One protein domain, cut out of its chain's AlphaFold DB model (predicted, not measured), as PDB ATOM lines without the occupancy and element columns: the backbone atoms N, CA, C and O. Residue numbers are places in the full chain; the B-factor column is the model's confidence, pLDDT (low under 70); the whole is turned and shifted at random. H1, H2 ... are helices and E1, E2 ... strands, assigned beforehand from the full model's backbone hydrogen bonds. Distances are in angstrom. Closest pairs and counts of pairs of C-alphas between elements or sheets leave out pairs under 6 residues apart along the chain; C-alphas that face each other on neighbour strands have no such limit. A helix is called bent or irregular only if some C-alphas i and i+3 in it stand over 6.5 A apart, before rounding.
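Overview. This is residues 30 to 172 of the 172 residues of an uncharacterized protein of Candidatus Saccharibacteria bacterium (UniProt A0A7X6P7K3). Two long helices, H1 and H3, run side by side in opposite directions as a long arm, with the short helix H2 at the turn between them; at the other end of the arm is a loosely built head. The head holds a small three-stranded sheet at the base of the arm, the separate hairpin E4 and E5, and the short helix H4 beside E2. The printed part has 143 residues with four named helices and five named strands, in the order E1 H1 H2 H3 E2 E3 E4 E5 H4, a mixed class of helices and strands. The sheets, E1 - E3 - E2 and E4 - E5, are antiparallel. The whole is only just loose, close to extended, with a radius of gyration of the C-alphas of 21.4 A, and is elongated, spanning 65 by 33 by 25 A.

Arrangement. E1, residues 37 to 41, is an edge strand antiparallel to the inner strand E3, residues 120 to 123; N 39 and O 121 are within hydrogen-bond range at 2.8 A. E3 forms a hairpin with the other edge strand, E2, residues 114 to 117; N 115 and O 122 are 2.8 A apart. H1, residues 42 to 70, only grazes this sheet, with residues 42 to 45. H1 touches H2, residues 72 to 77, only at the corner and only just, with 3 pairs of C-alphas within 8 A; H1 touches it with residues 66 to 67 alone, and the closest C-alphas are those of Ile 67 and Ala 75, 5.6 A apart. H1 touches H3, residues 79 to 107, at a shallow tilt of 30 degrees, opposite ways; the closest C-alphas, of Asp 56 and Thr 92, are 6.5 A apart. H3 only grazes the sheet, with residues 101 to 107. E4, residues 140 to 145, and E5, residues 148 to 153, form a hairpin; N 143 and O 150 are 2.8 A apart. H4, residues 165 to 171, only grazes the three-stranded sheet, with residues 165 to 169, and is apart from H1 and H3. In H1 and H2 every O i to N i+4 pair is within hydrogen-bond range; in H3 it is 23 of 25 and in H4 2 of 3.

Along the chain. E1 begins at C-alpha 37 (24.058, -20.577, 20.662). H1 is 42.1 A long, ending at C-alpha 70 (-19.467, -23.034, 49.205), and H3 is 42.9 A. H3 is irregular, but only just: C-alphas 80 and 83 are 6.6 A apart. E4 measures 15.2 A and E5 16.2 A. H4 ends at C-alpha 171 (32.093, -27.431, 19.867).

Size, cuts and confidence. The two C-alphas farthest apart, of Lys 69 and Ser 135, are 66.9 A from each other. The printed part has no cut. The links E3 to E4 and E5 to H4 are long. Mean pLDDT of the printed part is 73.9; 62 residues are under 70, among them residues 72 to 84, 125 to 150 and 159 to 172.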
ATOM      1  N   ASP A  30      31.626 -29.025  11.023       60.50
ATOM      2  CA  ASP A  30      31.691 -27.559  10.985       60.50
ATOM      3  C   ASP A  30      30.924 -26.945   9.800       60.50
ATOM      4  O   ASP A  30      30.411 -25.831   9.891       60.50
ATOM      5  N   GLU A  31      30.783 -27.681   8.693       60.16
ATOM      6  CA  GLU A  31      29.955 -27.279   7.545       60.16
ATOM      7  C   GLU A  31      28.453 -27.484   7.809       60.16
ATOM      8  O   GLU A  31      27.596 -26.864   7.171       60.16
ATOM      9  N   ILE A  32      28.121 -28.357   8.762       63.00
ATOM     10  CA  ILE A  32      26.767 -28.868   9.003       63.00
ATOM     11  C   ILE A  32      26.126 -28.235  10.250       63.00
ATOM     12  O   ILE A  32      24.903 -28.050  10.308       63.00
ATOM     13  N   ILE A  33      26.944 -27.898  11.247       65.75
ATOM     14  CA  ILE A  33      26.547 -27.354  12.544       65.75
ATOM     15  C   ILE A  33      26.755 -25.835  12.552       65.75
ATOM     16  O   ILE A  33      27.838 -25.334  12.267       65.75
ATOM     17  N   GLU A  34      25.721 -25.068  12.910       68.81
ATOM     18  CA  GLU A  34      25.922 -23.663  13.274       68.81
ATOM     19  C   GLU A  34      26.639 -23.544  14.609       68.81
ATOM     20  O   GLU A  34      26.445 -24.359  15.513       68.81
ATOM     21  N   LYS A  35      27.386 -22.444  14.761       71.31
ATOM     22  CA  LYS A  35      28.018 -22.079  16.026       71.31
ATOM     23  C   LYS A  35      27.008 -22.233  17.177       71.31
ATOM     24  O   LYS A  35      25.942 -21.606  17.122       71.31
ATOM     25  N   PRO A  36      27.315 -23.040  18.212       74.81
ATOM     26  CA  PRO A  36      26.394 -23.272  19.312       74.81
ATOM     27  C   PRO A  36      25.947 -21.958  19.940       74.81
ATOM     28  O   PRO A  36      26.758 -21.104  20.302       74.81
ATOM     29  N   LYS A  37      24.633 -21.789  20.084       82.44
ATOM     30  CA  LYS A  37      24.058 -20.577  20.662       82.44
ATOM     31  C   LYS A  37      23.719 -20.831  22.117       82.44
ATOM     32  O   LYS A  37      22.924 -21.717  22.422       82.44
ATOM     33  N   ARG A  38      24.267 -20.026  23.026       86.38
ATOM     34  CA  ARG A  38      23.804 -20.009  24.416       86.38
ATOM     35  C   ARG A  38      22.367 -19.490  24.442       86.38
ATOM     36  O   ARG A  38      22.104 -18.378  23.997       86.38
ATOM     37  N   VAL A  39      21.449 -20.307  24.940       87.25
ATOM     38  CA  VAL A  39      20.011 -20.001  24.991       87.25
ATOM     39  C   VAL A  39      19.498 -19.808  26.409       87.25
ATOM     40  O   VAL A  39      18.404 -19.291  26.589       87.25
ATOM     41  N   GLY A  40      20.273 -20.192  27.424       86.62
ATOM     42  CA  GLY A  40      19.848 -19.983  28.799       86.62
ATOM     43  C   GLY A  40      20.818 -20.499  29.845       86.62
ATOM     44  O   GLY A  40      21.972 -20.841  29.565       86.62
ATOM     45  N   ASN A  41      20.320 -20.543  31.075       90.00
ATOM     46  CA  ASN A  41      21.022 -21.057  32.240       90.00
ATOM     47  C   ASN A  41      20.079 -21.968  33.022       90.00
ATOM     48  O   ASN A  41      18.967 -21.564  33.356       90.00
ATOM     49  N   ILE A  42      20.541 -23.172  33.347       86.94
ATOM     50  CA  ILE A  42      19.743 -24.173  34.055       86.94
ATOM     51  C   ILE A  42      19.275 -23.679  35.428       86.94
ATOM     52  O   ILE A  42      18.179 -24.025  35.844       86.94
ATOM     53  N   LYS A  43      20.054 -22.821  36.105       87.00
ATOM     54  CA  LYS A  43      19.662 -22.230  37.394       87.00
ATOM     55  C   LYS A  43      18.455 -21.307  37.252       87.00
ATOM     56  O   LYS A  43      17.579 -21.322  38.104       87.00
ATOM     57  N   LEU A  44      18.412 -20.519  36.175       87.25
ATOM     58  CA  LEU A  44      17.298 -19.612  35.908       87.25
ATOM     59  C   LEU A  44      16.043 -20.399  35.525       87.25
ATOM     60  O   LEU A  44      14.971 -20.118  36.038       87.25
ATOM     61  N   VAL A  45      16.195 -21.417  34.671       85.94
ATOM     62  CA  VAL A  45      15.081 -22.294  34.283       85.94
ATOM     63  C   VAL A  45      14.521 -23.031  35.506       85.94
ATOM     64  O   VAL A  45      13.311 -23.092  35.674       85.94
ATOM     65  N   PHE A  46      15.386 -23.510  36.403       87.62
ATOM     66  CA  PHE A  46      14.969 -24.117  37.667       87.62
ATOM     67  C   PHE A  46      14.248 -23.131  38.596       87.62
ATOM     68  O   PHE A  46      13.263 -23.500  39.222       87.62
ATOM     69  N   LEU A  47      14.708 -21.878  38.684       88.56
ATOM     70  CA  LEU A  47      14.030 -20.852  39.480       88.56
ATOM     71  C   LEU A  47      12.612 -20.581  38.958       88.56
ATOM     72  O   LEU A  47      11.685 -20.491  39.754       88.56
ATOM     73  N   VAL A  48      12.448 -20.473  37.635       87.38
ATOM     74  CA  VAL A  48      11.130 -20.292  37.008       87.38
ATOM     75  C   VAL A  48      10.226 -21.481  37.317       87.38
ATOM     76  O   VAL A  48       9.102 -21.279  37.757       87.38
ATOM     77  N   GLU A  49      10.736 -22.704  37.169       87.00
ATOM     78  CA  GLU A  49       9.996 -23.922  37.510       87.00
ATOM     79  C   GLU A  49       9.569 -23.948  38.984       87.00
ATOM     80  O   GLU A  49       8.424 -24.256  39.303       87.00
ATOM     81  N   PHE A  50      10.466 -23.564  39.893       87.75
ATOM     82  CA  PHE A  50      10.161 -23.488  41.319       87.75
ATOM     83  C   PHE A  50       9.034 -22.487  41.614       87.75
ATOM     84  O   PHE A  50       8.121 -22.802  42.373       87.75
ATOM     85  N   ILE A  51       9.064 -21.304  40.992       88.81
ATOM     86  CA  ILE A  51       8.002 -20.296  41.134       88.81
ATOM     87  C   ILE A  51       6.666 -20.836  40.606       88.81
ATOM     88  O   ILE A  51       5.646 -20.659  41.270       88.81
ATOM     89  N   SER A  52       6.668 -21.527  39.460       86.06
ATOM     90  CA  SER A  52       5.462 -22.143  38.889       86.06
ATOM     91  C   SER A  52       4.845 -23.175  39.834       86.06
ATOM     92  O   SER A  52       3.652 -23.107  40.109       86.06
ATOM     93  N   ILE A  53       5.658 -24.064  40.420       86.44
ATOM     94  CA  ILE A  53       5.178 -25.068  41.384       86.44
ATOM     95  C   ILE A  53       4.537 -24.400  42.607       86.44
ATOM     96  O   ILE A  53       3.483 -24.835  43.071       86.44
ATOM     97  N   VAL A  54       5.144 -23.332  43.136       88.06
ATOM     98  CA  VAL A  54       4.569 -22.586  44.269       88.06
ATOM     99  C   VAL A  54       3.220 -21.966  43.889       88.06
ATOM    100  O   VAL A  54       2.274 -22.046  44.671       88.06
ATOM    101  N   ALA A  55       3.102 -21.391  42.690       84.69
ATOM    102  CA  ALA A  55       1.847 -20.828  42.199       84.69
ATOM    103  C   ALA A  55       0.750 -21.898  42.029       84.69
ATOM    104  O   ALA A  55      -0.395 -21.673  42.434       84.69
ATOM    105  N   ASP A  56       1.103 -23.074  41.504       82.38
ATOM    106  CA  ASP A  56       0.184 -24.204  41.349       82.38
ATOM    107  C   ASP A  56      -0.333 -24.677  42.723       82.38
ATOM    108  O   ASP A  56      -1.541 -24.830  42.916       82.38
ATOM    109  N   ILE A  57       0.550 -24.806  43.726       85.31
ATOM    110  CA  ILE A  57       0.173 -25.175  45.104       85.31
ATOM    111  C   ILE A  57      -0.803 -24.159  45.710       85.31
ATOM    112  O   ILE A  57      -1.829 -24.548  46.270       85.31
ATOM    113  N   LEU A  58      -0.513 -22.860  45.597       83.94
ATOM    114  CA  LEU A  58      -1.386 -21.808  46.131       83.94
ATOM    115  C   LEU A  58      -2.768 -21.823  45.467       83.94
ATOM    116  O   LEU A  58      -3.782 -21.635  46.141       83.94
ATOM    117  N   THR A  59      -2.812 -22.097  44.165       81.38
ATOM    118  CA  THR A  59      -4.062 -22.211  43.408       81.38
ATOM    119  C   THR A  59      -4.895 -23.400  43.888       81.38
ATOM    120  O   THR A  59      -6.095 -23.256  44.123       81.38
ATOM    121  N   ILE A  60      -4.257 -24.552  44.116       79.44
ATOM    122  CA  ILE A  60      -4.913 -25.745  44.667       79.44
ATOM    123  C   ILE A  60      -5.473 -25.461  46.068       79.44
ATOM    124  O   ILE A  60      -6.629 -25.777  46.338       79.44
ATOM    125  N   ILE A  61      -4.700 -24.817  46.949       82.75
ATOM    126  CA  ILE A  61      -5.163 -24.446  48.298       82.75
ATOM    127  C   ILE A  61      -6.379 -23.513  48.225       82.75
ATOM    128  O   ILE A  61      -7.365 -23.727  48.929       82.75
ATOM    129  N   SER A  62      -6.344 -22.496  47.359       79.00
ATOM    130  CA  SER A  62      -7.480 -21.585  47.176       79.00
ATOM    131  C   SER A  62      -8.734 -22.323  46.711       79.00
ATOM    132  O   SER A  62      -9.834 -21.995  47.157       79.00
ATOM    133  N   LEU A  63      -8.573 -23.323  45.844       75.69
ATOM    134  CA  LEU A  63      -9.678 -24.150  45.379       75.69
ATOM    135  C   LEU A  63     -10.282 -24.972  46.526       75.69
ATOM    136  O   LEU A  63     -11.497 -24.966  46.700       75.69
ATOM    137  N   PHE A  64      -9.453 -25.626  47.345       76.75
ATOM    138  CA  PHE A  64      -9.933 -26.370  48.514       76.75
ATOM    139  C   PHE A  64     -10.674 -25.470  49.512       76.75
ATOM    140  O   PHE A  64     -11.759 -25.834  49.959       76.75
ATOM    141  N   ASN A  65     -10.158 -24.268  49.779       80.62
ATOM    142  CA  ASN A  65     -10.818 -23.300  50.660       80.62
ATOM    143  C   ASN A  65     -12.186 -22.838  50.125       80.62
ATOM    144  O   ASN A  65     -13.087 -22.551  50.911       80.62
ATOM    145  N   GLN A  66     -12.355 -22.730  48.803       73.31
ATOM    146  CA  GLN A  66     -13.653 -22.409  48.195       73.31
ATOM    147  C   GLN A  66     -14.623 -23.590  48.277       73.31
ATOM    148  O   GLN A  66     -15.789 -23.400  48.608       73.31
ATOM    149  N   ILE A  67     -14.139 -24.812  48.039       74.62
ATOM    150  CA  ILE A  67     -14.947 -26.032  48.168       74.62
ATOM    151  C   ILE A  67     -15.459 -26.201  49.602       74.62
ATOM    152  O   ILE A  67     -16.615 -26.573  49.786       74.62
ATOM    153  N   GLU A  68     -14.628 -25.913  50.606       78.50
ATOM    154  CA  GLU A  68     -15.018 -25.983  52.019       78.50
ATOM    155  C   GLU A  68     -16.103 -24.954  52.376       78.50
ATOM    156  O   GLU A  68     -17.016 -25.267  53.136       78.50
ATOM    157  N   LYS A  69     -16.036 -23.745  51.806       77.81
ATOM    158  CA  LYS A  69     -16.994 -22.663  52.086       77.81
ATOM    159  C   LYS A  69     -18.328 -22.824  51.367       77.81
ATOM    160  O   LYS A  69     -19.374 -22.677  51.990       77.81
ATOM    161  N   ASP A  70     -18.287 -23.115  50.071       75.50
ATOM    162  CA  ASP A  70     -19.467 -23.034  49.205       75.50
ATOM    163  C   ASP A  70     -20.055 -24.419  48.880       75.50
ATOM    164  O   ASP A  70     -21.180 -24.525  48.384       75.50
ATOM    165  N   GLY A  71     -19.321 -25.493  49.192       71.62
ATOM    166  CA  GLY A  71     -19.629 -26.863  48.799       71.62
ATOM    167  C   GLY A  71     -19.183 -27.173  47.364       71.62
ATOM    168  O   GLY A  71     -19.200 -26.316  46.479       71.62
ATOM    169  N   LEU A  72     -18.811 -28.434  47.103       67.69
ATOM    170  CA  LEU A  72     -18.236 -28.880  45.822       67.69
ATOM    171  C   LEU A  72     -19.114 -28.530  44.608       67.69
ATOM    172  O   LEU A  72     -18.601 -28.102  43.580       67.69
ATOM    173  N   LEU A  73     -20.437 -28.686  44.726       62.69
ATOM    174  CA  LEU A  73     -21.377 -28.406  43.635       62.69
ATOM    175  C   LEU A  73     -21.453 -26.912  43.295       62.69
ATOM    176  O   LEU A  73     -21.425 -26.575  42.117       62.69
ATOM    177  N   ASN A  74     -21.468 -26.007  44.279       66.25
ATOM    178  CA  ASN A  74     -21.464 -24.563  43.999       66.25
ATOM    179  C   ASN A  74     -20.099 -24.082  43.506       66.25
ATOM    180  O   ASN A  74     -20.040 -23.237  42.613       66.25
ATOM    181  N   ALA A  75     -19.012 -24.652  44.034       64.62
ATOM    182  CA  ALA A  75     -17.662 -24.359  43.566       64.62
ATOM    183  C   ALA A  75     -17.456 -24.794  42.101       64.62
ATOM    184  O   ALA A  75     -16.755 -24.133  41.341       64.62
ATOM    185  N   VAL A  76     -18.094 -25.890  41.678       62.19
ATOM    186  CA  VAL A  76     -18.038 -26.356  40.288       62.19
ATOM    187  C   VAL A  76     -19.020 -25.600  39.394       62.19
ATOM    188  O   VAL A  76     -18.653 -25.299  38.277       62.19
ATOM    189  N   ILE A  77     -20.237 -25.272  39.832       61.94
ATOM    190  CA  ILE A  77     -21.266 -24.638  38.976       61.94
ATOM    191  C   ILE A  77     -21.051 -23.120  38.829       61.94
ATOM    192  O   ILE A  77     -21.509 -22.506  37.862       61.94
ATOM    193  N   SER A  78     -20.331 -22.491  39.762       63.88
ATOM    194  CA  SER A  78     -19.958 -21.081  39.661       63.88
ATOM    195  C   SER A  78     -19.050 -20.855  38.450       63.88
ATOM    196  O   SER A  78     -17.876 -21.228  38.433       63.88
ATOM    197  N   TYR A  79     -19.582 -20.163  37.440       52.91
ATOM    198  CA  TYR A  79     -18.869 -19.790  36.211       52.91
ATOM    199  C   TYR A  79     -17.552 -19.036  36.481       52.91
ATOM    200  O   TYR A  79     -16.647 -19.043  35.648       52.91
ATOM    201  N   SER A  80     -17.409 -18.432  37.669       57.81
ATOM    202  CA  SER A  80     -16.183 -17.747  38.092       57.81
ATOM    203  C   SER A  80     -14.992 -18.682  38.345       57.81
ATOM    204  O   SER A  80     -13.859 -18.212  38.319       57.81
ATOM    205  N   ILE A  81     -15.218 -19.989  38.541       61.81
ATOM    206  CA  ILE A  81     -14.190 -20.950  38.981       61.81
ATOM    207  C   ILE A  81     -13.715 -21.841  37.821       61.81
ATOM    208  O   ILE A  81     -12.561 -22.266  37.806       61.81
ATOM    209  N   HIS A  82     -14.529 -22.032  36.776       65.44
ATOM    210  CA  HIS A  82     -14.160 -22.825  35.595       65.44
ATOM    211  C   HIS A  82     -12.954 -22.282  34.824       65.44
ATOM    212  O   HIS A  82     -12.059 -23.051  34.472       65.44
ATOM    213  N   LEU A  83     -12.919 -20.971  34.554       66.81
ATOM    214  CA  LEU A  83     -11.802 -20.356  33.835       66.81
ATOM    215  C   LEU A  83     -10.493 -20.496  34.632       66.81
ATOM    216  O   LEU A  83      -9.520 -20.993  34.065       66.81
ATOM    217  N   PRO A  84     -10.447 -20.145  35.935       67.62
ATOM    218  CA  PRO A  84      -9.270 -20.371  36.768       67.62
ATOM    219  C   PRO A  84      -8.833 -21.835  36.820       67.62
ATOM    220  O   PRO A  84      -7.647 -22.097  36.655       67.62
ATOM    221  N   LEU A  85      -9.759 -22.790  36.979       70.69
ATOM    222  CA  LEU A  85      -9.426 -24.220  37.042       70.69
ATOM    223  C   LEU A  85      -8.835 -24.734  35.731       70.69
ATOM    224  O   LEU A  85      -7.842 -25.455  35.733       70.69
ATOM    225  N   PHE A  86      -9.443 -24.358  34.607       73.94
ATOM    226  CA  PHE A  86      -8.961 -24.741  33.286       73.94
ATOM    227  C   PHE A  86      -7.578 -24.140  33.013       73.94
ATOM    228  O   PHE A  86      -6.671 -24.834  32.553       73.94
ATOM    229  N   THR A  87      -7.388 -22.869  33.374       74.56
ATOM    230  CA  THR A  87      -6.102 -22.177  33.229       74.56
ATOM    231  C   THR A  87      -5.036 -22.808  34.131       74.56
ATOM    232  O   THR A  87      -3.943 -23.106  33.658       74.56
ATOM    233  N   ALA A  88      -5.364 -23.105  35.391       75.31
ATOM    234  CA  ALA A  88      -4.485 -23.795  36.334       75.31
ATOM    235  C   ALA A  88      -4.128 -25.210  35.866       75.31
ATOM    236  O   ALA A  88      -2.977 -25.624  35.983       75.31
ATOM    237  N   GLY A  89      -5.078 -25.933  35.268       79.50
ATOM    238  CA  GLY A  89      -4.838 -27.242  34.666       79.50
ATOM    239  C   GLY A  89      -3.821 -27.174  33.526       79.50
ATOM    240  O   GLY A  89      -2.878 -27.964  33.492       79.50
ATOM    241  N   ILE A  90      -3.960 -26.198  32.620       82.69
ATOM    242  CA  ILE A  90      -3.000 -25.982  31.524       82.69
ATOM    243  C   ILE A  90      -1.617 -25.611  32.070       82.69
ATOM    244  O   ILE A  90      -0.618 -26.165  31.604       82.69
ATOM    245  N   ILE A  91      -1.554 -24.705  33.051       83.19
ATOM    246  CA  ILE A  91      -0.292 -24.289  33.678       83.19
ATOM    247  C   ILE A  91       0.384 -25.494  34.331       83.19
ATOM    248  O   ILE A  91       1.526 -25.778  33.996       83.19
ATOM    249  N   THR A  92      -0.345 -26.276  35.129       83.25
ATOM    250  CA  THR A  92       0.171 -27.496  35.771       83.25
ATOM    251  C   THR A  92       0.757 -28.477  34.752       83.25
ATOM    252  O   THR A  92       1.850 -29.011  34.947       83.25
ATOM    253  N   VAL A  93       0.060 -28.722  33.633       87.19
ATOM    254  CA  VAL A  93       0.572 -29.594  32.562       87.19
ATOM    255  C   VAL A  93       1.870 -29.034  31.982       87.19
ATOM    256  O   VAL A  93       2.819 -29.787  31.756       87.19
ATOM    257  N   PHE A  94       1.933 -27.720  31.760       85.69
ATOM    258  CA  PHE A  94       3.137 -27.064  31.267       85.69
ATOM    259  C   PHE A  94       4.298 -27.167  32.267       85.69
ATOM    260  O   PHE A  94       5.399 -27.525  31.848       85.69
ATOM    261  N   THR A  95       4.049 -26.948  33.564       86.00
ATOM    262  CA  THR A  95       5.011 -27.139  34.661       86.00
ATOM    263  C   THR A  95       5.581 -28.559  34.614       86.00
ATOM    264  O   THR A  95       6.781 -28.747  34.456       86.00
ATOM    265  N   ILE A  96       4.732 -29.594  34.578       88.06
ATOM    266  CA  ILE A  96       5.185 -30.996  34.510       88.06
ATOM    267  C   ILE A  96       6.079 -31.255  33.285       88.06
ATOM    268  O   ILE A  96       7.106 -31.935  33.389       88.06
ATOM    269  N   LEU A  97       5.711 -30.735  32.110       87.56
ATOM    270  CA  LEU A  97       6.510 -30.897  30.892       87.56
ATOM    271  C   LEU A  97       7.864 -30.181  30.990       87.56
ATOM    272  O   LEU A  97       8.882 -30.742  30.570       87.56
ATOM    273  N   LEU A  98       7.888 -28.975  31.560       85.50
ATOM    274  CA  LEU A  98       9.112 -28.211  31.783       85.50
ATOM    275  C   LEU A  98      10.023 -28.930  32.787       85.50
ATOM    276  O   LEU A  98      11.205 -29.130  32.501       85.50
ATOM    277  N   GLY A  99       9.471 -29.418  33.898       86.56
ATOM    278  CA  GLY A  99      10.171 -30.226  34.892       86.56
ATOM    279  C   GLY A  99      10.823 -31.474  34.291       86.56
ATOM    280  O   GLY A  99      12.002 -31.735  34.545       86.56
ATOM    281  N   LYS A 100      10.123 -32.205  33.410       86.56
ATOM    282  CA  LYS A 100      10.710 -33.345  32.675       86.56
ATOM    283  C   LYS A 100      11.885 -32.918  31.793       86.56
ATOM    284  O   LYS A 100      12.928 -33.568  31.815       86.56
ATOM    285  N   ALA A 101      11.753 -31.808  31.065       82.81
ATOM    286  CA  ALA A 101      12.832 -31.278  30.232       82.81
ATOM    287  C   ALA A 101      14.064 -30.868  31.060       82.81
ATOM    288  O   ALA A 101      15.201 -31.174  30.691       82.81
ATOM    289  N   ILE A 102      13.851 -30.214  32.207       85.06
ATOM    290  CA  ILE A 102      14.913 -29.840  33.152       85.06
ATOM    291  C   ILE A 102      15.594 -31.092  33.707       85.06
ATOM    292  O   ILE A 102      16.824 -31.160  33.731       85.06
ATOM    293  N   PHE A 103      14.817 -32.093  34.121       84.88
ATOM    294  CA  PHE A 103      15.337 -33.348  34.654       84.88
ATOM    295  C   PHE A 103      16.220 -34.078  33.634       84.88
ATOM    296  O   PHE A 103      17.330 -34.503  33.965       84.88
ATOM    297  N   GLU A 104      15.787 -34.167  32.375       83.12
ATOM    298  CA  GLU A 104      16.595 -34.739  31.294       83.12
ATOM    299  C   GLU A 104      17.877 -33.923  31.042       83.12
ATOM    300  O   GLU A 104      18.966 -34.498  30.960       83.12
ATOM    301  N   LEU A 105      17.807 -32.586  31.048       82.50
ATOM    302  CA  LEU A 105      18.990 -31.719  30.934       82.50
ATOM    303  C   LEU A 105      19.967 -31.848  32.112       82.50
ATOM    304  O   LEU A 105      21.161 -31.605  31.939       82.50
ATOM    305  N   ILE A 106      19.496 -32.183  33.313       81.94
ATOM    306  CA  ILE A 106      20.356 -32.412  34.481       81.94
ATOM    307  C   ILE A 106      21.006 -33.796  34.405       81.94
ATOM    308  O   ILE A 106      22.217 -33.904  34.591       81.94
ATOM    309  N   THR A 107      20.217 -34.834  34.128       79.69
ATOM    310  CA  THR A 107      20.660 -36.235  34.191       79.69
ATOM    311  C   THR A 107      21.459 -36.656  32.964       79.69
ATOM    312  O   THR A 107      22.553 -37.202  33.089       79.69
ATOM    313  N   ARG A 108      20.941 -36.366  31.769       73.31
ATOM    314  CA  ARG A 108      21.534 -36.775  30.490       73.31
ATOM    315  C   ARG A 108      22.422 -35.695  29.879       73.31
ATOM    316  O   ARG A 108      23.116 -35.966  28.909       73.31
ATOM    317  N   LYS A 109      22.421 -34.476  30.441       78.38
ATOM    318  CA  LYS A 109      23.104 -33.273  29.903       78.38
ATOM    319  C   LYS A 109      22.627 -32.861  28.506       78.38
ATOM    320  O   LYS A 109      23.161 -31.921  27.913       78.38
ATOM    321  N   GLU A 110      21.591 -33.521  28.007       72.75
ATOM    322  CA  GLU A 110      20.955 -33.268  26.733       72.75
ATOM    323  C   GLU A 110      19.446 -33.469  26.850       72.75
ATOM    324  O   GLU A 110      18.956 -34.368  27.526       72.75
ATOM    325  N   PHE A 111      18.718 -32.617  26.148       71.62
ATOM    326  CA  PHE A 111      17.297 -32.739  25.839       71.62
ATOM    327  C   PHE A 111      17.177 -32.418  24.342       71.62
ATOM    328  O   PHE A 111      18.136 -31.900  23.772       71.62
ATOM    329  N   GLY A 112      16.120 -32.791  23.613       71.50
ATOM    330  CA  GLY A 112      16.071 -32.600  22.140       71.50
ATOM    331  C   GLY A 112      16.673 -31.249  21.685       71.50
ATOM    332  O   GLY A 112      16.327 -30.262  22.275       71.50
ATOM    333  N   ALA A 113      17.615 -31.130  20.747       71.19
ATOM    334  CA  ALA A 113      18.331 -29.881  20.363       71.19
ATOM    335  C   ALA A 113      19.084 -29.050  21.445       71.19
ATOM    336  O   ALA A 113      19.902 -28.207  21.067       71.19
ATOM    337  N   PHE A 114      18.851 -29.256  22.742       77.81
ATOM    338  CA  PHE A 114      19.453 -28.496  23.837       77.81
ATOM    339  C   PHE A 114      20.510 -29.312  24.577       77.81
ATOM    340  O   PHE A 114      20.333 -30.499  24.853       77.81
ATOM    341  N   PHE A 115      21.596 -28.650  24.954       80.69
ATOM    342  CA  PHE A 115      22.735 -29.254  25.633       80.69
ATOM    343  C   PHE A 115      23.156 -28.414  26.816       80.69
ATOM    344  O   PHE A 115      23.118 -27.184  26.772       80.69
ATOM    345  N   ARG A 116      23.593 -29.079  27.877       82.12
ATOM    346  CA  ARG A 116      24.055 -28.419  29.088       82.12
ATOM    347  C   ARG A 116      25.566 -28.568  29.222       82.12
ATOM    348  O   ARG A 116      26.063 -29.679  29.359       82.12
ATOM    349  N   LYS A 117      26.280 -27.440  29.302       83.44
ATOM    350  CA  LYS A 117      27.693 -27.383  29.710       83.44
ATOM    351  C   LYS A 117      27.814 -26.502  30.952       83.44
ATOM    352  O   LYS A 117      27.514 -25.305  30.922       83.44
ATOM    353  N   GLY A 118      28.201 -27.106  32.077       84.56
ATOM    354  CA  GLY A 118      28.205 -26.437  33.380       84.56
ATOM    355  C   GLY A 118      26.796 -25.989  33.787       84.56
ATOM    356  O   GLY A 118      25.903 -26.820  33.958       84.56
ATOM    357  N   SER A 119      26.591 -24.679  33.947       85.06
ATOM    358  CA  SER A 119      25.282 -24.064  34.224       85.06
ATOM    359  C   SER A 119      24.568 -23.547  32.971       85.06
ATOM    360  O   SER A 119      23.389 -23.208  33.034       85.06
ATOM    361  N   SER A 120      25.250 -23.475  31.829       87.25
ATOM    362  CA  SER A 120      24.700 -22.867  30.618       87.25
ATOM    363  C   SER A 120      24.020 -23.900  29.731       87.25
ATOM    364  O   SER A 120      24.491 -25.031  29.597       87.25
ATOM    365  N   ILE A 121      22.913 -23.483  29.120       84.69
ATOM    366  CA  ILE A 121      22.161 -24.253  28.136       84.69
ATOM    367  C   ILE A 121      22.492 -23.686  26.760       84.69
ATOM    368  O   ILE A 121      22.369 -22.480  26.522       84.69
ATOM    369  N   TYR A 122      22.898 -24.566  25.859       82.31
ATOM    370  CA  TYR A 122      23.221 -24.275  24.476       82.31
ATOM    371  C   TYR A 122      22.218 -24.969  23.566       82.31
ATOM    372  O   TYR A 122      21.769 -26.077  23.844       82.31
ATOM    373  N   LYS A 123      21.877 -24.316  22.465       81.69
ATOM    374  CA  LYS A 123      21.160 -24.913  21.346       81.69
ATOM    375  C   LYS A 123      22.144 -25.031  20.199       81.69
ATOM    376  O   LYS A 123      22.787 -24.041  19.854       81.69
ATOM    377  N   ILE A 124      22.245 -26.221  19.625       72.88
ATOM    378  CA  ILE A 124      23.061 -26.458  18.435       72.88
ATOM    379  C   ILE A 124      22.110 -26.441  17.238       72.88
ATOM    380  O   ILE A 124      21.319 -27.378  17.083       72.88
ATOM    381  N   PRO A 125      22.096 -25.365  16.432       65.50
ATOM    382  CA  PRO A 125      21.303 -25.333  15.219       65.50
ATOM    383  C   PRO A 125      22.005 -26.198  14.176       65.50
ATOM    384  O   PRO A 125      23.202 -26.062  13.930       65.50
ATOM    385  N   LEU A 126      21.262 -27.110  13.564       67.81
ATOM    386  CA  LEU A 126      21.784 -27.924  12.476       67.81
ATOM    387  C   LEU A 126      21.278 -27.329  11.162       67.81
ATOM    388  O   LEU A 126      20.064 -27.206  10.988       67.81
ATOM    389  N   LYS A 127      22.184 -26.939  10.257       65.31
ATOM    390  CA  LYS A 127      21.804 -26.290   8.991       65.31
ATOM    391  C   LYS A 127      21.250 -27.289   7.985       65.31
ATOM    392  O   LYS A 127      20.256 -27.012   7.320       65.31
ATOM    393  N   LYS A 128      21.935 -28.423   7.824       67.50
ATOM    394  CA  LYS A 128      21.745 -29.355   6.704       67.50
ATOM    395  C   LYS A 128      21.920 -30.794   7.169       67.50
ATOM    396  O   LYS A 128      22.536 -31.045   8.197       67.50
ATOM    397  N   CYS A 129      21.367 -31.755   6.435       67.25
ATOM    398  CA  CYS A 129      21.622 -33.162   6.732       67.25
ATOM    399  C   CYS A 129      23.093 -33.489   6.400       67.25
ATOM    400  O   CYS A 129      23.504 -33.223   5.274       67.25
ATOM    401  N   PRO A 130      23.868 -34.103   7.312       61.00
ATOM    402  CA  PRO A 130      25.276 -34.428   7.080       61.00
ATOM    403  C   PRO A 130      25.514 -35.431   5.943       61.00
ATOM    404  O   PRO A 130      26.621 -35.523   5.418       61.00
ATOM    405  N   ILE A 131      24.470 -36.173   5.565       64.38
ATOM    406  CA  ILE A 131      24.506 -37.199   4.520       64.38
ATOM    407  C   ILE A 131      23.989 -36.628   3.182       64.38
ATOM    408  O   ILE A 131      24.561 -36.902   2.130       64.38
ATOM    409  N   CYS A 132      22.954 -35.770   3.199       65.88
ATOM    410  CA  CYS A 132      22.430 -35.125   1.980       65.88
ATOM    411  C   CYS A 132      23.165 -33.830   1.574       65.88
ATOM    412  O   CYS A 132      23.063 -33.412   0.419       65.88
ATOM    413  N   GLY A 133      23.833 -33.152   2.510       64.38
ATOM    414  CA  GLY A 133      24.456 -31.843   2.297       64.38
ATOM    415  C   GLY A 133      23.476 -30.757   1.827       64.38
ATOM    416  O   GLY A 133      22.332 -30.669   2.286       64.38
ATOM    417  N   ASP A 134      23.945 -29.938   0.884       56.38
ATOM    418  CA  ASP A 134      23.260 -28.764   0.308       56.38
ATOM    419  C   ASP A 134      22.100 -29.106  -0.625       56.38
ATOM    420  O   ASP A 134      21.207 -28.292  -0.850       56.38
ATOM    421  N   SER A 135      22.084 -30.328  -1.144       52.31
ATOM    422  CA  SER A 135      21.230 -30.721  -2.264       52.31
ATOM    423  C   SER A 135      19.743 -30.908  -1.926       52.31
ATOM    424  O   SER A 135      18.954 -31.220  -2.817       52.31
ATOM    425  N   ALA A 136      19.321 -30.758  -0.660       48.59
ATOM    426  CA  ALA A 136      18.044 -31.345  -0.246       48.59
ATOM    427  C   ALA A 136      17.092 -30.514   0.623       48.59
ATOM    428  O   ALA A 136      15.990 -31.008   0.851       48.59
ATOM    429  N   GLY A 137      17.450 -29.328   1.137       50.88
ATOM    430  CA  GLY A 137      16.529 -28.513   1.964       50.88
ATOM    431  C   GLY A 137      15.888 -29.257   3.158       50.88
ATOM    432  O   GLY A 137      14.875 -28.824   3.707       50.88
ATOM    433  N   GLY A 138      16.440 -30.416   3.531       53.81
ATOM    434  CA  GLY A 138      15.839 -31.350   4.467       53.81
ATOM    435  C   GLY A 138      16.027 -30.853   5.890       53.81
ATOM    436  O   GLY A 138      17.151 -30.810   6.387       53.81
ATOM    437  N   LYS A 139      14.925 -30.504   6.559       61.50
ATOM    438  CA  LYS A 139      14.947 -30.174   7.988       61.50
ATOM    439  C   LYS A 139      15.405 -31.392   8.787       61.50
ATOM    440  O   LYS A 139      15.038 -32.526   8.474       61.50
ATOM    441  N   ILE A 140      16.192 -31.158   9.829       67.75
ATOM    442  CA  ILE A 140      16.614 -32.222  10.737       67.75
ATOM    443  C   ILE A 140      15.526 -32.425  11.778       67.75
ATOM    444  O   ILE A 140      15.071 -31.476  12.416       67.75
ATOM    445  N   GLN A 141      15.108 -33.673  11.931       68.25
ATOM    446  CA  GLN A 141      14.133 -34.081  12.926       68.25
ATOM    447  C   GLN A 141      14.837 -34.863  14.022       68.25
ATOM    448  O   GLN A 141      15.697 -35.697  13.755       68.25
ATOM    449  N   ILE A 142      14.453 -34.615  15.266       69.06
ATOM    450  CA  ILE A 142      14.928 -35.417  16.388       69.06
ATOM    451  C   ILE A 142      13.979 -36.599  16.528       69.06
ATOM    452  O   ILE A 142      12.771 -36.415  16.660       69.06
ATOM    453  N   ARG A 143      14.527 -37.809  16.481       69.94
ATOM    454  CA  ARG A 143      13.800 -39.063  16.666       69.94
ATOM    455  C   ARG A 143      14.337 -39.763  17.904       69.94
ATOM    456  O   ARG A 143      15.547 -39.845  18.097       69.94
ATOM    457  N   ILE A 144      13.439 -40.266  18.737       66.81
ATOM    458  CA  ILE A 144      13.796 -41.084  19.895       66.81
ATOM    459  C   ILE A 144      13.559 -42.538  19.486       66.81
ATOM    460  O   ILE A 144      12.437 -42.896  19.143       66.81
ATOM    461  N   ILE A 145      14.618 -43.344  19.464       68.06
ATOM    462  CA  ILE A 145      14.577 -44.775  19.132       68.06
ATOM    463  C   ILE A 145      15.218 -45.502  20.315       68.06
ATOM    464  O   ILE A 145      16.330 -45.156  20.707       68.06
ATOM    465  N   ASP A 146      14.496 -46.435  20.938       66.69
ATOM    466  CA  ASP A 146      14.952 -47.208  22.107       66.69
ATOM    467  C   ASP A 146      15.505 -46.346  23.257       66.69
ATOM    468  O   ASP A 146      16.536 -46.632  23.866       66.69
ATOM    469  N   GLY A 147      14.845 -45.212  23.524       63.00
ATOM    470  CA  GLY A 147      15.240 -44.271  24.578       63.00
ATOM    471  C   GLY A 147      16.528 -43.484  24.298       63.00
ATOM    472  O   GLY A 147      16.946 -42.686  25.145       63.00
ATOM    473  N   LYS A 148      17.136 -43.675  23.120       65.25
ATOM    474  CA  LYS A 148      18.296 -42.932  22.619       65.25
ATOM    475  C   LYS A 148      17.859 -41.900  21.584       65.25
ATOM    476  O   LYS A 148      16.943 -42.114  20.789       65.25
ATOM    477  N   LYS A 149      18.528 -40.751  21.606       67.31
ATOM    478  CA  LYS A 149      18.249 -39.627  20.717       67.31
ATOM    479  C   LYS A 149      19.050 -39.767  19.425       67.31
ATOM    480  O   LYS A 149      20.275 -39.843  19.453       67.31
ATOM    481  N   TYR A 150      18.343 -39.744  18.305       69.94
ATOM    482  CA  TYR A 150      18.900 -39.742  16.960       69.94
ATOM    483  C   TYR A 150      18.440 -38.494  16.213       69.94
ATOM    484  O   TYR A 150      17.316 -38.017  16.367       69.94
ATOM    485  N   TYR A 151      19.314 -37.968  15.377       72.19
ATOM    486  CA  TYR A 151      19.008 -36.918  14.423       72.19
ATOM    487  C   TYR A 151      18.741 -37.589  13.087       72.19
ATOM    488  O   TYR A 151      19.564 -38.359  12.605       72.19
ATOM    489  N   GLY A 152      17.560 -37.356  12.534       67.56
ATOM    490  CA  GLY A 152      17.111 -37.932  11.278       67.56
ATOM    491  C   GLY A 152      16.913 -36.865  10.212       67.56
ATOM    492  O   GLY A 152      16.521 -35.733  10.509       67.56
ATOM    493  N   CYS A 153      17.128 -37.229   8.951       72.94
ATOM    494  CA  CYS A 153      16.697 -36.397   7.835       72.94
ATOM    495  C   CYS A 153      15.162 -36.440   7.704       72.94
ATOM    496  O   CYS A 153      14.529 -37.486   7.858       72.94
ATOM    497  N   SER A 154      14.537 -35.297   7.405       69.75
ATOM    498  CA  SER A 154      13.102 -35.250   7.088       69.75
ATOM    499  C   SER A 154      12.762 -35.906   5.746       69.75
ATOM    500  O   SER A 154      11.605 -36.261   5.541       69.75
ATOM    501  N   ARG A 155      13.729 -36.016   4.825       71.25
ATOM    502  CA  ARG A 155      13.515 -36.532   3.465       71.25
ATOM    503  C   ARG A 155      13.794 -38.025   3.363       71.25
ATOM    504  O   ARG A 155      13.009 -38.743   2.757       71.25
ATOM    505  N   ASP A 156      14.892 -38.466   3.964       67.69
ATOM    506  CA  ASP A 156      15.304 -39.863   3.958       67.69
ATOM    507  C   ASP A 156      15.196 -40.437   5.372       67.69
ATOM    508  O   ASP A 156      15.730 -39.873   6.333       67.69
ATOM    509  N   LYS A 157      14.452 -41.536   5.514       67.44
ATOM    510  CA  LYS A 157      14.238 -42.165   6.815       67.44
ATOM    511  C   LYS A 157      15.468 -42.919   7.301       67.44
ATOM    512  O   LYS A 157      15.566 -43.068   8.520       67.44
ATOM    513  N   ASP A 158      16.364 -43.320   6.408       70.38
ATOM    514  CA  ASP A 158      17.550 -44.122   6.706       70.38
ATOM    515  C   ASP A 158      18.730 -43.253   7.142       70.38
ATOM    516  O   ASP A 158      19.568 -43.681   7.932       70.38
ATOM    517  N   HIS A 159      18.724 -41.974   6.760       69.88
ATOM    518  CA  HIS A 159      19.680 -40.987   7.253       69.88
ATOM    519  C   HIS A 159      19.430 -40.671   8.727       69.88
ATOM    520  O   HIS A 159      18.634 -39.787   9.064       69.88
ATOM    521  N   LYS A 160      20.135 -41.386   9.603       68.25
ATOM    522  CA  LYS A 160      20.102 -41.215  11.055       68.25
ATOM    523  C   LYS A 160      21.522 -41.129  11.587       68.25
ATOM    524  O   LYS A 160      22.370 -41.939  11.239       68.25
ATOM    525  N   TRP A 161      21.775 -40.181  12.475       68.56
ATOM    526  CA  TRP A 161      23.050 -40.073  13.174       68.56
ATOM    527  C   TRP A 161      22.824 -39.742  14.641       68.56
ATOM    528  O   TRP A 161      21.811 -39.157  15.031       68.56
ATOM    529  N   LYS A 162      23.781 -40.131  15.471       68.44
ATOM    530  CA  LYS A 162      23.830 -39.778  16.884       68.44
ATOM    531  C   LYS A 162      25.074 -38.927  17.089       68.44
ATOM    532  O   LYS A 162      26.150 -39.308  16.643       68.44
ATOM    533  N   PHE A 163      24.915 -37.778  17.735       65.69
ATOM    534  CA  PHE A 163      26.064 -37.039  18.242       65.69
ATOM    535  C   PHE A 163      26.400 -37.591  19.618       65.69
ATOM    536  O   PHE A 163      25.524 -37.681  20.479       65.69
ATOM    537  N   GLU A 164      27.655 -37.968  19.818       66.06
ATOM    538  CA  GLU A 164      28.130 -38.282  21.155       66.06
ATOM    539  C   GLU A 164      28.357 -36.980  21.931       66.06
ATOM    540  O   GLU A 164      28.793 -35.970  21.374       66.06
ATOM    541  N   TYR A 165      28.070 -36.987  23.235       63.97
ATOM    542  CA  TYR A 165      28.151 -35.778  24.062       63.97
ATOM    543  C   TYR A 165      29.545 -35.124  24.028       63.97
ATOM    544  O   TYR A 165      29.639 -33.900  24.048       63.97
ATOM    545  N   TYR A 166      30.624 -35.912  23.926       65.50
ATOM    546  CA  TYR A 166      31.990 -35.380  23.852       65.50
ATOM    547  C   TYR A 166      32.237 -34.556  22.577       65.50
ATOM    548  O   TYR A 166      32.850 -33.498  22.659       65.50
ATOM    549  N   GLN A 167      31.679 -34.969  21.431       64.94
ATOM    550  CA  GLN A 167      31.806 -34.245  20.157       64.94
ATOM    551  C   GLN A 167      31.152 -32.865  20.247       64.94
ATOM    552  O   GLN A 167      31.626 -31.880  19.697       64.94
ATOM    553  N   LEU A 168      30.050 -32.784  20.987       66.12
ATOM    554  CA  LEU A 168      29.334 -31.535  21.218       66.12
ATOM    555  C   LEU A 168      30.017 -30.672  22.276       66.12
ATOM    556  O   LEU A 168      29.918 -29.450  22.236       66.12
ATOM    557  N   HIS A 169      30.708 -31.305  23.222       65.81
ATOM    558  CA  HIS A 169      31.484 -30.625  24.248       65.81
ATOM    559  C   HIS A 169      32.732 -29.934  23.684       65.81
ATOM    560  O   HIS A 169      33.159 -28.940  24.261       65.81
ATOM    561  N   GLU A 170      33.311 -30.437  22.592       66.25
ATOM    562  CA  GLU A 170      34.416 -29.777  21.880       66.25
ATOM    563  C   GLU A 170      33.951 -28.553  21.073       66.25
ATOM    564  O   GLU A 170      34.718 -27.613  20.884       66.25
ATOM    565  N   LEU A 171      32.683 -28.531  20.644       64.31
ATOM    566  CA  LEU A 171      32.093 -27.431  19.867       64.31
ATOM    567  C   LEU A 171      31.610 -26.242  20.722       64.31
ATOM    568  O   LEU A 171      31.454 -25.134  20.204       64.31
ATOM    569  N   ILE A 172      31.312 -26.479  22.003       61.00
ATOM    570  CA  ILE A 172      30.832 -25.497  23.002       61.00
ATOM    571  C   ILE A 172      31.989 -25.140  23.925       61.00
ATOM    572  O   ILE A 172      32.061 -24.007  24.449       61.00
TER     573      ILE A 172